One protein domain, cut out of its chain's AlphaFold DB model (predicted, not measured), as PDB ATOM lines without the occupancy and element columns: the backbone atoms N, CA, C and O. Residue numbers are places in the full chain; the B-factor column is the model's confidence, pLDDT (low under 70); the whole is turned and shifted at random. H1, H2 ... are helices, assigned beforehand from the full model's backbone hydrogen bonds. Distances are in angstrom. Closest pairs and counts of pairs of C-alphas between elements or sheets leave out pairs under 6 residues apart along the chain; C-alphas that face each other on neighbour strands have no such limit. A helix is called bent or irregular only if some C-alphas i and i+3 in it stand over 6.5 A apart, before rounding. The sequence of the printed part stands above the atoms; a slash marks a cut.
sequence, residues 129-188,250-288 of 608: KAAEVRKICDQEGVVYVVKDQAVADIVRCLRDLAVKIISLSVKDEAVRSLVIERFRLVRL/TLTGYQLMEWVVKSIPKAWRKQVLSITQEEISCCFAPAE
ATOM      1  N   LYS A 129     203.520 190.102 180.474       79.56
ATOM      2  CA  LYS A 129     203.855 188.725 180.098       79.56
ATOM      3  C   LYS A 129     204.049 188.639 178.582       79.56
ATOM      4  O   LYS A 129     203.367 189.296 177.804       79.56
ATOM      5  N   ALA A 130     204.912 187.729 178.127       72.19
ATOM      6  CA  ALA A 130     205.212 187.538 176.701       72.19
ATOM      7  C   ALA A 130     203.993 187.191 175.811       72.19
ATOM      8  O   ALA A 130     204.086 187.261 174.588       72.19
ATOM      9  N   ALA A 131     202.874 186.747 176.393       75.69
ATOM     10  CA  ALA A 131     201.615 186.535 175.673       75.69
ATOM     11  C   ALA A 131     200.856 187.853 175.430       75.69
ATOM     12  O   ALA A 131     200.279 188.038 174.366       75.69
ATOM     13  N   GLU A 132     200.911 188.784 176.383       78.00
ATOM     14  CA  GLU A 132     200.275 190.104 176.298       78.00
ATOM     15  C   GLU A 132     201.035 191.005 175.321       78.00
ATOM     16  O   GLU A 132     200.428 191.640 174.468       78.00
ATOM     17  N   VAL A 133     202.375 190.975 175.361       74.06
ATOM     18  CA  VAL A 133     203.218 191.694 174.388       74.06
ATOM     19  C   VAL A 133     202.972 191.192 172.963       74.06
ATOM     20  O   VAL A 133     202.932 191.993 172.037       74.06
ATOM     21  N   ARG A 134     202.756 189.880 172.785       75.44
ATOM     22  CA  ARG A 134     202.402 189.296 171.483       75.44
ATOM     23  C   ARG A 134     201.093 189.848 170.936       75.44
ATOM     24  O   ARG A 134     201.093 190.333 169.816       75.44
ATOM     25  N   LYS A 135     200.033 189.859 171.751       80.06
ATOM     26  CA  LYS A 135     198.733 190.426 171.358       80.06
ATOM     27  C   LYS A 135     198.848 191.894 170.938       80.06
ATOM     28  O   LYS A 135     198.270 192.275 169.929       80.06
ATOM     29  N   ILE A 136     199.632 192.688 171.673       78.12
ATOM     30  CA  ILE A 136     199.890 194.098 171.332       78.12
ATOM     31  C   ILE A 136     200.630 194.202 169.993       78.12
ATOM     32  O   ILE A 136     200.242 194.982 169.133       78.12
ATOM     33  N   CYS A 137     201.680 193.405 169.789       75.75
ATOM     34  CA  CYS A 137     202.417 193.377 168.527       75.75
ATOM     35  C   CYS A 137     201.521 192.988 167.336       75.75
ATOM     36  O   CYS A 137     201.587 193.648 166.303       75.75
ATOM     37  N   ASP A 138     200.657 191.984 167.500       78.50
ATOM     38  CA  ASP A 138     199.729 191.527 166.460       78.50
ATOM     39  C   ASP A 138     198.693 192.609 166.098       78.50
ATOM     40  O   ASP A 138     198.413 192.821 164.918       78.50
ATOM     41  N   GLN A 139     198.170 193.341 167.091       77.50
ATOM     42  CA  GLN A 139     197.249 194.469 166.882       77.50
ATOM     43  C   GLN A 139     197.917 195.658 166.171       77.50
ATOM     44  O   GLN A 139     197.302 196.295 165.320       77.50
ATOM     45  N   GLU A 140     199.182 195.937 166.487       75.06
ATOM     46  CA  GLU A 140     199.950 197.055 165.916       75.06
ATOM     47  C   GLU A 140     200.655 196.692 164.591       75.06
ATOM     48  O   GLU A 140     201.416 197.492 164.045       75.06
ATOM     49  N   GLY A 141     200.448 195.477 164.066       64.06
ATOM     50  CA  GLY A 141     201.095 195.003 162.836       64.06
ATOM     51  C   GLY A 141     202.618 194.839 162.954       64.06
ATOM     52  O   GLY A 141     203.328 194.823 161.945       64.06
ATOM     53  N   VAL A 142     203.138 194.725 164.177       68.81
ATOM     54  CA  VAL A 142     204.559 194.526 164.466       68.81
ATOM     55  C   VAL A 142     204.830 193.033 164.591       68.81
ATOM     56  O   VAL A 142     204.257 192.348 165.430       68.81
ATOM     57  N   VAL A 143     205.757 192.508 163.793       68.12
ATOM     58  CA  VAL A 143     206.123 191.089 163.872       68.12
ATOM     59  C   VAL A 143     206.801 190.801 165.215       68.12
ATOM     60  O   VAL A 143     207.924 191.243 165.466       68.12
ATOM     61  N   TYR A 144     206.140 190.026 166.077       66.19
ATOM     62  CA  TYR A 144     206.733 189.584 167.335       66.19
ATOM     63  C   TYR A 144     207.763 188.479 167.085       66.19
ATOM     64  O   TYR A 144     207.424 187.350 166.724       66.19
ATOM     65  N   VAL A 145     209.037 188.777 167.338       64.31
ATOM     66  CA  VAL A 145     210.127 187.803 167.219       64.31
ATOM     67  C   VAL A 145     210.794 187.599 168.571       64.31
ATOM     68  O   VAL A 145     211.240 188.539 169.227       64.31
ATOM     69  N   VAL A 146     210.914 186.340 168.994       68.00
ATOM     70  CA  VAL A 146     211.709 185.995 170.175       68.00
ATOM     71  C   VAL A 146     213.185 186.046 169.794       68.00
ATOM     72  O   VAL A 146     213.597 185.444 168.804       68.00
ATOM     73  N   LYS A 147     214.008 186.706 170.612       65.06
ATOM     74  CA  LYS A 147     215.462 186.826 170.409       65.06
ATOM     75  C   LYS A 147     216.152 185.496 170.076       65.06
ATOM     76  O   LYS A 147     217.050 185.467 169.240       65.06
ATOM     77  N   ASP A 148     215.740 184.403 170.713       66.19
ATOM     78  CA  ASP A 148     216.313 183.074 170.472       66.19
ATOM     79  C   ASP A 148     215.952 182.514 169.090       66.19
ATOM     80  O   ASP A 148     216.778 181.839 168.481       66.19
ATOM     81  N   GLN A 149     214.770 182.852 168.564       68.94
ATOM     82  CA  GLN A 149     214.334 182.463 167.224       68.94
ATOM     83  C   GLN A 149     215.130 183.213 166.147       68.94
ATOM     84  O   GLN A 149     215.737 182.577 165.293       68.94
ATOM     85  N   ALA A 150     215.251 184.543 166.257       66.56
ATOM     86  CA  ALA A 150     216.068 185.344 165.337       66.56
ATOM     87  C   ALA A 150     217.536 184.881 165.302       66.56
ATOM     88  O   ALA A 150     218.154 184.772 164.244       66.56
ATOM     89  N   VAL A 151     218.102 184.558 166.472       68.88
ATOM     90  CA  VAL A 151     219.464 184.016 166.567       68.88
ATOM     91  C   VAL A 151     219.554 182.627 165.929       68.88
ATOM     92  O   VAL A 151     220.537 182.351 165.244       68.88
ATOM     93  N   ALA A 152     218.566 181.752 166.134       75.56
ATOM     94  CA  ALA A 152     218.548 180.420 165.532       75.56
ATOM     95  C   ALA A 152     218.498 180.480 163.999       75.56
ATOM     96  O   ALA A 152     219.221 179.731 163.339       75.56
ATOM     97  N   ASP A 153     217.713 181.402 163.440       76.38
ATOM     98  CA  ASP A 153     217.594 181.589 161.995       76.38
ATOM     99  C   ASP A 153     218.907 182.090 161.370       76.38
ATOM    100  O   ASP A 153     219.393 181.487 160.413       76.38
ATOM    101  N   ILE A 154     219.563 183.091 161.972       75.56
ATOM    102  CA  ILE A 154     220.883 183.575 161.522       75.56
ATOM    103  C   ILE A 154     221.945 182.468 161.622       75.56
ATOM    104  O   ILE A 154     222.760 182.287 160.713       75.56
ATOM    105  N   VAL A 155     221.946 181.700 162.718       79.50
ATOM    106  CA  VAL A 155     222.882 180.579 162.911       79.50
ATOM    107  C   VAL A 155     222.674 179.496 161.856       79.50
ATOM    108  O   VAL A 155     223.659 178.939 161.368       79.50
ATOM    109  N   ARG A 156     221.422 179.202 161.482       83.69
ATOM    110  CA  ARG A 156     221.109 178.269 160.395       83.69
ATOM    111  C   ARG A 156     221.678 178.778 159.070       83.69
ATOM    112  O   ARG A 156     222.456 178.058 158.457       83.69
ATOM    113  N   CYS A 157     221.393 180.025 158.694       82.06
ATOM    114  CA  CYS A 157     221.896 180.617 157.449       82.06
ATOM    115  C   CYS A 157     223.432 180.600 157.368       82.06
ATOM    116  O   CYS A 157     223.995 180.162 156.366       82.06
ATOM    117  N   LEU A 158     224.126 180.975 158.449       79.00
ATOM    118  CA  LEU A 158     225.592 180.908 158.517       79.00
ATOM    119  C   LEU A 158     226.124 179.475 158.407       79.00
ATOM    120  O   LEU A 158     227.180 179.246 157.812       79.00
ATOM    121  N   ARG A 159     225.420 178.501 158.995       84.00
ATOM    122  CA  ARG A 159     225.803 177.090 158.917       84.00
ATOM    123  C   ARG A 159     225.638 176.553 157.503       84.00
ATOM    124  O   ARG A 159     226.551 175.885 157.026       84.00
ATOM    125  N   ASP A 160     224.528 176.859 156.849       84.69
ATOM    126  CA  ASP A 160     224.249 176.423 155.481       84.69
ATOM    127  C   ASP A 160     225.273 177.017 154.511       84.69
ATOM    128  O   ASP A 160     225.862 176.291 153.705       84.69
ATOM    129  N   LEU A 161     225.591 178.305 154.678       80.56
ATOM    130  CA  LEU A 161     226.661 178.970 153.942       80.56
ATOM    131  C   LEU A 161     228.008 178.263 154.157       80.56
ATOM    132  O   LEU A 161     228.671 177.880 153.194       80.56
ATOM    133  N   ALA A 162     228.408 178.016 155.408       79.38
ATOM    134  CA  ALA A 162     229.666 177.333 155.709       79.38
ATOM    135  C   ALA A 162     229.716 175.906 155.128       79.38
ATOM    136  O   ALA A 162     230.724 175.515 154.538       79.38
ATOM    137  N   VAL A 163     228.629 175.138 155.244       83.06
ATOM    138  CA  VAL A 163     228.512 173.776 154.696       83.06
ATOM    139  C   VAL A 163     228.624 173.781 153.175       83.06
ATOM    140  O   VAL A 163     229.342 172.941 152.621       83.06
ATOM    141  N   LYS A 164     227.972 174.730 152.493       81.88
ATOM    142  CA  LYS A 164     228.073 174.895 151.039       81.88
ATOM    143  C   LYS A 164     229.523 175.136 150.628       81.88
ATOM    144  O   LYS A 164     230.041 174.438 149.758       81.88
ATOM    145  N   ILE A 165     230.215 176.046 151.311       77.44
ATOM    146  CA  ILE A 165     231.606 176.366 150.980       77.44
ATOM    147  C   ILE A 165     232.524 175.180 151.268       77.44
ATOM    148  O   ILE A 165     233.352 174.849 150.423       77.44
ATOM    149  N   ILE A 166     232.368 174.487 152.399       79.31
ATOM    150  CA  ILE A 166     233.140 173.271 152.709       79.31
ATOM    151  C   ILE A 166     232.904 172.196 151.640       79.31
ATOM    152  O   ILE A 166     233.855 171.546 151.206       79.31
ATOM    153  N   SER A 167     231.664 172.034 151.179       82.50
ATOM    154  CA  SER A 167     231.305 171.034 150.169       82.50
ATOM    155  C   SER A 167     231.933 171.312 148.808       82.50
ATOM    156  O   SER A 167     232.389 170.378 148.151       82.50
ATOM    157  N   LEU A 168     232.017 172.586 148.419       77.31
ATOM    158  CA  LEU A 168     232.736 173.024 147.220       77.31
ATOM    159  C   LEU A 168     234.254 172.887 147.398       77.31
ATOM    160  O   LEU A 168     234.975 172.473 146.500       77.31
ATOM    161  N   SER A 169     234.758 173.192 148.587       75.00
ATOM    162  CA  SER A 169     236.193 173.320 148.837       75.00
ATOM    163  C   SER A 169     236.891 171.970 149.102       75.00
ATOM    164  O   SER A 169     238.086 171.825 148.830       75.00
ATOM    165  N   VAL A 170     236.166 170.959 149.603       77.62
ATOM    166  CA  VAL A 170     236.704 169.640 149.989       77.62
ATOM    167  C   VAL A 170     236.191 168.535 149.060       77.62
ATOM    168  O   VAL A 170     235.073 168.034 149.192       77.62
ATOM    169  N   LYS A 171     237.052 168.096 148.133       77.19
ATOM    170  CA  LYS A 171     236.715 167.058 147.141       77.19
ATOM    171  C   LYS A 171     236.507 165.668 147.749       77.19
ATOM    172  O   LYS A 171     235.639 164.943 147.279       77.19
ATOM    173  N   ASP A 172     237.279 165.309 148.773       82.75
ATOM    174  CA  ASP A 172     237.169 164.011 149.448       82.75
ATOM    175  C   ASP A 172     235.931 163.965 150.356       82.75
ATOM    176  O   ASP A 172     235.773 164.795 151.253       82.75
ATOM    177  N   GLU A 173     235.051 162.996 150.121       84.88
ATOM    178  CA  GLU A 173     233.765 162.866 150.811       84.88
ATOM    179  C   GLU A 173     233.901 162.544 152.309       84.88
ATOM    180  O   GLU A 173     233.146 163.070 153.133       84.88
ATOM    181  N   ALA A 174     234.893 161.734 152.688       80.88
ATOM    182  CA  ALA A 174     235.120 161.371 154.083       80.88
ATOM    183  C   ALA A 174     235.666 162.563 154.882       80.88
ATOM    184  O   ALA A 174     235.235 162.808 156.011       80.88
ATOM    185  N   VAL A 175     236.579 163.341 154.289       78.69
ATOM    186  CA  VAL A 175     237.101 164.571 154.904       78.69
ATOM    187  C   VAL A 175     236.006 165.632 154.991       78.69
ATOM    188  O   VAL A 175     235.848 166.248 156.044       78.69
ATOM    189  N   ARG A 176     235.214 165.819 153.930       83.81
ATOM    190  CA  ARG A 176     234.099 166.777 153.905       83.81
ATOM    191  C   ARG A 176     233.098 166.495 155.022       83.81
ATOM    192  O   ARG A 176     232.778 167.398 155.791       83.81
ATOM    193  N   SER A 177     232.664 165.242 155.145       81.50
ATOM    194  CA  SER A 177     231.704 164.822 156.171       81.50
ATOM    195  C   SER A 177     232.247 165.059 157.582       81.50
ATOM    196  O   SER A 177     231.549 165.620 158.422       81.50
ATOM    197  N   LEU A 178     233.519 164.719 157.825       80.75
ATOM    198  CA  LEU A 178     234.164 164.942 159.119       80.75
ATOM    199  C   LEU A 178     234.256 166.433 159.474       80.75
ATOM    200  O   LEU A 178     234.012 166.806 160.619       80.75
ATOM    201  N   VAL A 179     234.616 167.286 158.511       78.75
ATOM    202  CA  VAL A 179     234.725 168.736 158.730       78.75
ATOM    203  C   VAL A 179     233.352 169.338 159.024       78.75
ATOM    204  O   VAL A 179     233.239 170.112 159.968       78.75
ATOM    205  N   ILE A 180     232.305 168.947 158.290       82.25
ATOM    206  CA  ILE A 180     230.926 169.399 158.542       82.25
ATOM    207  C   ILE A 180     230.433 168.940 159.923       82.25
ATOM    208  O   ILE A 180     229.833 169.729 160.652       82.25
ATOM    209  N   GLU A 181     230.705 167.690 160.311       80.69
ATOM    210  CA  GLU A 181     230.324 167.142 161.622       80.69
ATOM    211  C   GLU A 181     231.033 167.872 162.775       80.69
ATOM    212  O   GLU A 181     230.457 168.098 163.841       80.69
ATOM    213  N   ARG A 182     232.301 168.247 162.571       80.25
ATOM    214  CA  ARG A 182     233.139 168.904 163.583       80.25
ATOM    215  C   ARG A 182     233.043 170.425 163.567       80.25
ATOM    216  O   ARG A 182     233.497 171.047 164.527       80.25
ATOM    217  N   PHE A 183     232.454 171.012 162.530       79.44
ATOM    218  CA  PHE A 183     232.239 172.446 162.427       79.44
ATOM    219  C   PHE A 183     231.322 172.932 163.550       79.44
ATOM    220  O   PHE A 183     230.256 172.368 163.812       79.44
ATOM    221  N   ARG A 184     231.745 173.999 164.225       77.19
ATOM    222  CA  ARG A 184     231.001 174.618 165.321       77.19
ATOM    223  C   ARG A 184     230.910 176.112 165.085       77.19
ATOM    224  O   ARG A 184     231.923 176.769 164.878       77.19
ATOM    225  N   LEU A 185     229.696 176.639 165.194       76.88
ATOM    226  CA  LEU A 185     229.462 178.069 165.315       76.88
ATOM    227  C   LEU A 185     229.477 178.431 166.795       76.88
ATOM    228  O   LEU A 185     228.757 177.836 167.599       76.88
ATOM    229  N   VAL A 186     230.309 179.404 167.150       75.75
ATOM    230  CA  VAL A 186     230.418 179.903 168.519       75.75
ATOM    231  C   VAL A 186     229.929 181.337 168.542       75.75
ATOM    232  O   VAL A 186     230.430 182.197 167.820       75.75
ATOM    233  N   ARG A 187     228.947 181.606 169.399       74.88
ATOM    234  CA  ARG A 187     228.473 182.964 169.639       74.88
ATOM    235  C   ARG A 187     229.492 183.710 170.492       74.88
ATOM    236  O   ARG A 187     229.749 183.330 171.634       74.88
ATOM    237  N   LEU A 188     230.019 184.807 169.960       75.12
ATOM    238  CA  LEU A 188     230.841 185.729 170.732       75.12
ATOM    239  C   LEU A 188     229.954 186.653 171.572       75.12
ATOM    240  O   LEU A 188     228.839 187.012 171.185       75.12
ATOM    241  N   THR A 250     229.738 196.377 162.938       72.69
ATOM    242  CA  THR A 250     229.141 196.562 161.619       72.69
ATOM    243  C   THR A 250     229.971 195.765 160.619       72.69
ATOM    244  O   THR A 250     231.056 196.174 160.215       72.69
ATOM    245  N   LEU A 251     229.495 194.564 160.294       72.88
ATOM    246  CA  LEU A 251     230.076 193.719 159.255       72.88
ATOM    247  C   LEU A 251     229.357 194.002 157.940       72.88
ATOM    248  O   LEU A 251     228.131 193.986 157.886       72.88
ATOM    249  N   THR A 252     230.112 194.225 156.871       80.38
ATOM    250  CA  THR A 252     229.552 194.188 155.516       80.38
ATOM    251  C   THR A 252     229.441 192.741 155.034       80.38
ATOM    252  O   THR A 252     230.151 191.856 155.520       80.38
ATOM    253  N   GLY A 253     228.591 192.481 154.034       77.25
ATOM    254  CA  GLY A 253     228.508 191.154 153.408       77.25
ATOM    255  C   GLY A 253     229.860 190.657 152.874       77.25
ATOM    256  O   GLY A 253     230.201 189.486 153.029       77.25
ATOM    257  N   TYR A 254     230.687 191.568 152.350       77.75
ATOM    258  CA  TYR A 254     232.052 191.267 151.919       77.75
ATOM    259  C   TYR A 254     232.955 190.838 153.084       77.75
ATOM    260  O   TYR A 254     233.661 189.837 152.986       77.75
ATOM    261  N   GLN A 255     232.914 191.555 154.210       79.62
ATOM    262  CA  GLN A 255     233.710 191.202 155.390       79.62
ATOM    263  C   GLN A 255     233.261 189.870 155.994       79.62
ATOM    264  O   GLN A 255     234.101 189.073 156.407       79.62
ATOM    265  N   LEU A 256     231.954 189.592 156.008       78.62
ATOM    266  CA  LEU A 256     231.445 188.285 156.415       78.62
ATOM    267  C   LEU A 256     232.004 187.178 155.510       78.62
ATOM    268  O   LEU A 256     232.501 186.170 156.013       78.62
ATOM    269  N   MET A 257     231.995 187.391 154.192       75.62
ATOM    270  CA  MET A 257     232.576 186.448 153.237       75.62
ATOM    271  C   MET A 257     234.060 186.208 153.508       75.62
ATOM    272  O   MET A 257     234.509 185.067 153.610       75.62
ATOM    273  N   GLU A 258     234.825 187.282 153.690       77.12
ATOM    274  CA  GLU A 258     236.249 187.210 153.999       77.12
ATOM    275  C   GLU A 258     236.512 186.386 155.268       77.12
ATOM    276  O   GLU A 258     237.413 185.547 155.290       77.12
ATOM    277  N   TRP A 259     235.704 186.573 156.312       76.31
ATOM    278  CA  TRP A 259     235.800 185.827 157.567       76.31
ATOM    279  C   TRP A 259     235.506 184.338 157.389       76.31
ATOM    280  O   TRP A 259     236.245 183.489 157.901       76.31
ATOM    281  N   VAL A 260     234.460 184.007 156.636       74.06
ATOM    282  CA  VAL A 260     234.101 182.617 156.344       74.06
ATOM    283  C   VAL A 260     235.199 181.944 155.510       74.06
ATOM    284  O   VAL A 260     235.636 180.842 155.836       74.06
ATOM    285  N   VAL A 261     235.741 182.633 154.502       71.25
ATOM    286  CA  VAL A 261     236.869 182.149 153.688       71.25
ATOM    287  C   VAL A 261     238.143 181.990 154.517       71.25
ATOM    288  O   VAL A 261     238.863 180.999 154.364       71.25
ATOM    289  N   LYS A 262     238.439 182.939 155.412       73.81
ATOM    290  CA  LYS A 262     239.584 182.868 156.334       73.81
ATOM    291  C   LYS A 262     239.476 181.672 157.276       73.81
ATOM    292  O   LYS A 262     240.493 181.023 157.515       73.81
ATOM    293  N   SER A 263     238.261 181.340 157.713       69.94
ATOM    294  CA  SER A 263     237.966 180.176 158.561       69.94
ATOM    295  C   SER A 263     238.203 178.835 157.853       69.94
ATOM    296  O   SER A 263     238.282 177.794 158.503       69.94
ATOM    297  N   ILE A 264     238.346 178.842 156.524       70.69
ATOM    298  CA  ILE A 264     238.634 177.659 155.717       70.69
ATOM    299  C   ILE A 264     240.144 177.586 155.428       70.69
ATOM    300  O   ILE A 264     240.758 178.597 155.051       70.69
ATOM    301  N   PRO A 265     240.774 176.400 155.557       70.94
ATOM    302  CA  PRO A 265     242.185 176.204 155.233       70.94
ATOM    303  C   PRO A 265     242.564 176.740 153.848       70.94
ATOM    304  O   PRO A 265     241.864 176.499 152.864       70.94
ATOM    305  N   LYS A 266     243.716 177.424 153.754       70.38
ATOM    306  CA  LYS A 266     244.226 178.052 152.514       70.38
ATOM    307  C   LYS A 266     244.193 177.107 151.302       70.38
ATOM    308  O   LYS A 266     243.814 177.527 150.214       70.38
ATOM    309  N   ALA A 267     244.515 175.827 151.505       67.69
ATOM    310  CA  ALA A 267     244.539 174.800 150.462       67.69
ATOM    311  C   ALA A 267     243.171 174.533 149.800       67.69
ATOM    312  O   ALA A 267     243.122 174.009 148.688       67.69
ATOM    313  N   TRP A 268     242.070 174.886 150.466       67.31
ATOM    314  CA  TRP A 268     240.705 174.591 150.026       67.31
ATOM    315  C   TRP A 268     240.012 175.802 149.365       67.31
ATOM    316  O   TRP A 268     238.975 175.656 148.734       67.31
ATOM    317  N   ARG A 269     240.620 176.998 149.390       69.06
ATOM    318  CA  ARG A 269     240.002 178.269 148.945       69.06
ATOM    319  C   ARG A 269     239.841 178.452 147.423       69.06
ATOM    320  O   ARG A 269     239.378 179.499 146.985       69.06
ATOM    321  N   LYS A 270     240.216 177.475 146.589       61.31
ATOM    322  CA  LYS A 270     240.270 177.635 145.117       61.31
ATOM    323  C   LYS A 270     238.898 177.666 144.417       61.31
ATOM    324  O   LYS A 270     238.861 177.909 143.217       61.31
ATOM    325  N   GLN A 271     237.797 177.401 145.129       58.47
ATOM    326  CA  GLN A 271     236.447 177.265 144.550       58.47
ATOM    327  C   GLN A 271     235.379 178.148 145.225       58.47
ATOM    328  O   GLN A 271     234.190 177.895 145.078       58.47
ATOM    329  N   VAL A 272     235.769 179.213 145.936       59.94
ATOM    330  CA  VAL A 272     234.835 180.089 146.687       59.94
ATOM    331  C   VAL A 272     234.085 181.104 145.785       59.94
ATOM    332  O   VAL A 272     233.493 182.061 146.259       59.94
ATOM    333  N   LEU A 273     234.082 180.918 144.462       57.84
ATOM    334  CA  LEU A 273     233.544 181.899 143.503       57.84
ATOM    335  C   LEU A 273     232.028 181.775 143.235       57.84
ATOM    336  O   LEU A 273     231.504 182.529 142.425       57.84
ATOM    337  N   SER A 274     231.313 180.845 143.880       64.12
ATOM    338  CA  SER A 274     229.906 180.524 143.564       64.12
ATOM    339  C   SER A 274     228.917 180.785 144.710       64.12
ATOM    340  O   SER A 274     227.963 180.024 144.892       64.12
ATOM    341  N   ILE A 275     229.163 181.812 145.523       70.06
ATOM    342  CA  ILE A 275     228.246 182.246 146.585       70.06
ATOM    343  C   ILE A 275     227.535 183.507 146.112       70.06
ATOM    344  O   ILE A 275     228.195 184.424 145.623       70.06
ATOM    345  N   THR A 276     226.213 183.554 146.255       74.38
ATOM    346  CA  THR A 276     225.430 184.713 145.815       74.38
ATOM    347  C   THR A 276     225.275 185.749 146.931       74.38
ATOM    348  O   THR A 276     225.438 185.449 148.117       74.38
ATOM    349  N   GLN A 277     224.969 186.994 146.561       73.00
ATOM    350  CA  GLN A 277     224.793 188.084 147.522       73.00
ATOM    351  C   GLN A 277     223.552 187.869 148.403       73.00
ATOM    352  O   GLN A 277     223.538 188.270 149.567       73.00
ATOM    353  N   GLU A 278     222.540 187.182 147.878       75.25
ATOM    354  CA  GLU A 278     221.313 186.828 148.589       75.25
ATOM    355  C   GLU A 278     221.617 185.866 149.748       75.25
ATOM    356  O   GLU A 278     221.187 186.113 150.874       75.25
ATOM    357  N   GLU A 279     222.451 184.844 149.522       73.94
ATOM    358  CA  GLU A 279     222.876 183.886 150.559       73.94
ATOM    359  C   GLU A 279     223.623 184.574 151.713       73.94
ATOM    360  O   GLU A 279     223.482 184.202 152.881       73.94
ATOM    361  N   ILE A 280     224.395 185.614 151.388       77.31
ATOM    362  CA  ILE A 280     225.107 186.442 152.363       77.31
ATOM    363  C   ILE A 280     224.122 187.340 153.119       77.31
ATOM    364  O   ILE A 280     224.226 187.470 154.338       77.31
ATOM    365  N   SER A 281     223.156 187.940 152.420       77.06
ATOM    366  CA  SER A 281     222.178 188.858 153.012       77.06
ATOM    367  C   SER A 281     221.297 188.186 154.072       77.06
ATOM    368  O   SER A 281     221.036 188.791 155.110       77.06
ATOM    369  N   CYS A 282     220.949 186.904 153.894       78.00
ATOM    370  CA  CYS A 282     220.186 186.123 154.874       78.00
ATOM    371  C   CYS A 282     220.932 185.883 156.199       78.00
ATOM    372  O   CYS A 282     220.325 185.467 157.183       78.00
ATOM    373  N   CYS A 283     222.247 186.123 156.244       78.06
ATOM    374  CA  CYS A 283     223.044 186.003 157.465       78.06
ATOM    375  C   CYS A 283     223.003 187.269 158.342       78.06
ATOM    376  O   CYS A 283     223.581 187.269 159.431       78.06
ATOM    377  N   PHE A 284     222.356 188.342 157.883       76.81
ATOM    378  CA  PHE A 284     222.200 189.585 158.630       76.81
ATOM    379  C   PHE A 284     220.801 189.678 159.233       76.81
ATOM    380  O   PHE A 284     219.812 189.277 158.624       76.81
ATOM    381  N   ALA A 285     220.721 190.228 160.446       67.88
ATOM    382  CA  ALA A 285     219.437 190.633 160.997       67.88
ATOM    383  C   ALA A 285     218.846 191.769 160.136       67.88
ATOM    384  O   ALA A 285     219.616 192.569 159.588       67.88
ATOM    385  N   PRO A 286     217.508 191.879 160.039       64.06
ATOM    386  CA  PRO A 286     216.868 193.072 159.497       64.06
ATOM    387  C   PRO A 286     217.398 194.319 160.214       64.06
ATOM    388  O   PRO A 286     217.719 194.254 161.402       64.06
ATOM    389  N   ALA A 287     217.507 195.442 159.503       57.28
ATOM    390  CA  ALA A 287     217.962 196.694 160.099       57.28
ATOM    391  C   ALA A 287     217.003 197.115 161.228       57.28
ATOM    392  O   ALA A 287     215.910 197.616 160.974       57.28
ATOM    393  N   GLU A 288     217.403 196.881 162.477       55.09
ATOM    394  CA  GLU A 288     216.686 197.386 163.645       55.09
ATOM    395  C   GLU A 288     216.889 198.909 163.765       55.09
ATOM    396  O   GLU A 288     217.938 199.434 163.363       55.09
TER     397      GLU A 288
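Overview. This is residues 129 to 188 and 250 to 288 of the 608 residues of an uncharacterized protein of Chara braunii (UniProt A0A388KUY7). A long helix, H2, is the spine of the model: H3 folds back along one side of its last part as a helical hairpin, while H4 and H6 lie on the other side and H5 sits crosswise at its last end. H1 is set off beyond the first end of H2 and touches no helix, and H1 and H2 together make most of the length. The printed part has 99 residues with six named helices, H1 to H6 in order along the chain, and no named strand; the class is all helix. The whole is loose, with a radius of gyration of the C-alphas of 17.3 A, and spans 53 by 25 by 22 A.

Along the chain. H1 is residues 130 to 139, 14.4 A from first to last C-alpha, with C-alpha 130 at (205.212, 187.538, 176.701). H2, residues 147 to 169, is the longest helix, 32.8 A, and ends with C-alpha 169 at (236.193, 173.320, 148.837). H3 is residues 173 to 182, 14.1 A. After the cut come H4, residues 253 to 262, 14.1 A; H5, residues 266 to 271, 11.2 A; and H6, residues 277 to 281, 6.1 A, with C-alpha 281 at (222.178, 188.858, 153.012). H5 is irregular: C-alphas 268 and 271 are 7.4 A apart.

Arrangement. H2 is the hub and touches three helices. With residues 163 to 167 alone it touches H3, its partner in the hairpin, at a shallow tilt of 24 degrees, opposite ways; their closest C-alphas, those of Val 163 and Ile 180, are 6.3 A apart. With residues 168 to 169 alone it touches H5, about perpendicular at 89 degrees; the closest C-alphas, of Ser 169 and Trp 268, are 4.8 A apart. H2 and H6 only just touch, with 3 pairs of C-alphas within 8 A, by residues 157 to 161 of H2 alone; the closest are those of Leu 161 and Glu 279, 7.1 A. H4 touches H6, where the closest C-alphas, of Gly 253 and Ile 280, are 5.9 A apart. H4 is close to H2 but not clearly touching, with the C-alphas of Ala 162 and Val 260 closest at 6.9 A. H1 is apart from H2. In H1, H2, H3, H4 and H6 every O i to N i+4 pair is within hydrogen-bond range; in H5 0 of 2 are, and 1 of 3 O i to N i+3 pairs.

Size, cuts and confidence. The C-alphas farthest apart, of Gln 139 and Ala 267, are 53.8 A apart. Residues 189 to 249 are not printed, and C-alphas 188 and 250 are 14.3 A apart across the cut. Of the links that are printed whole, none is long. The mean pLDDT of the printed part is 74.5; 24 residues are under 70, namely 141 to 151, 263, 267 to 274 and 285 to 288.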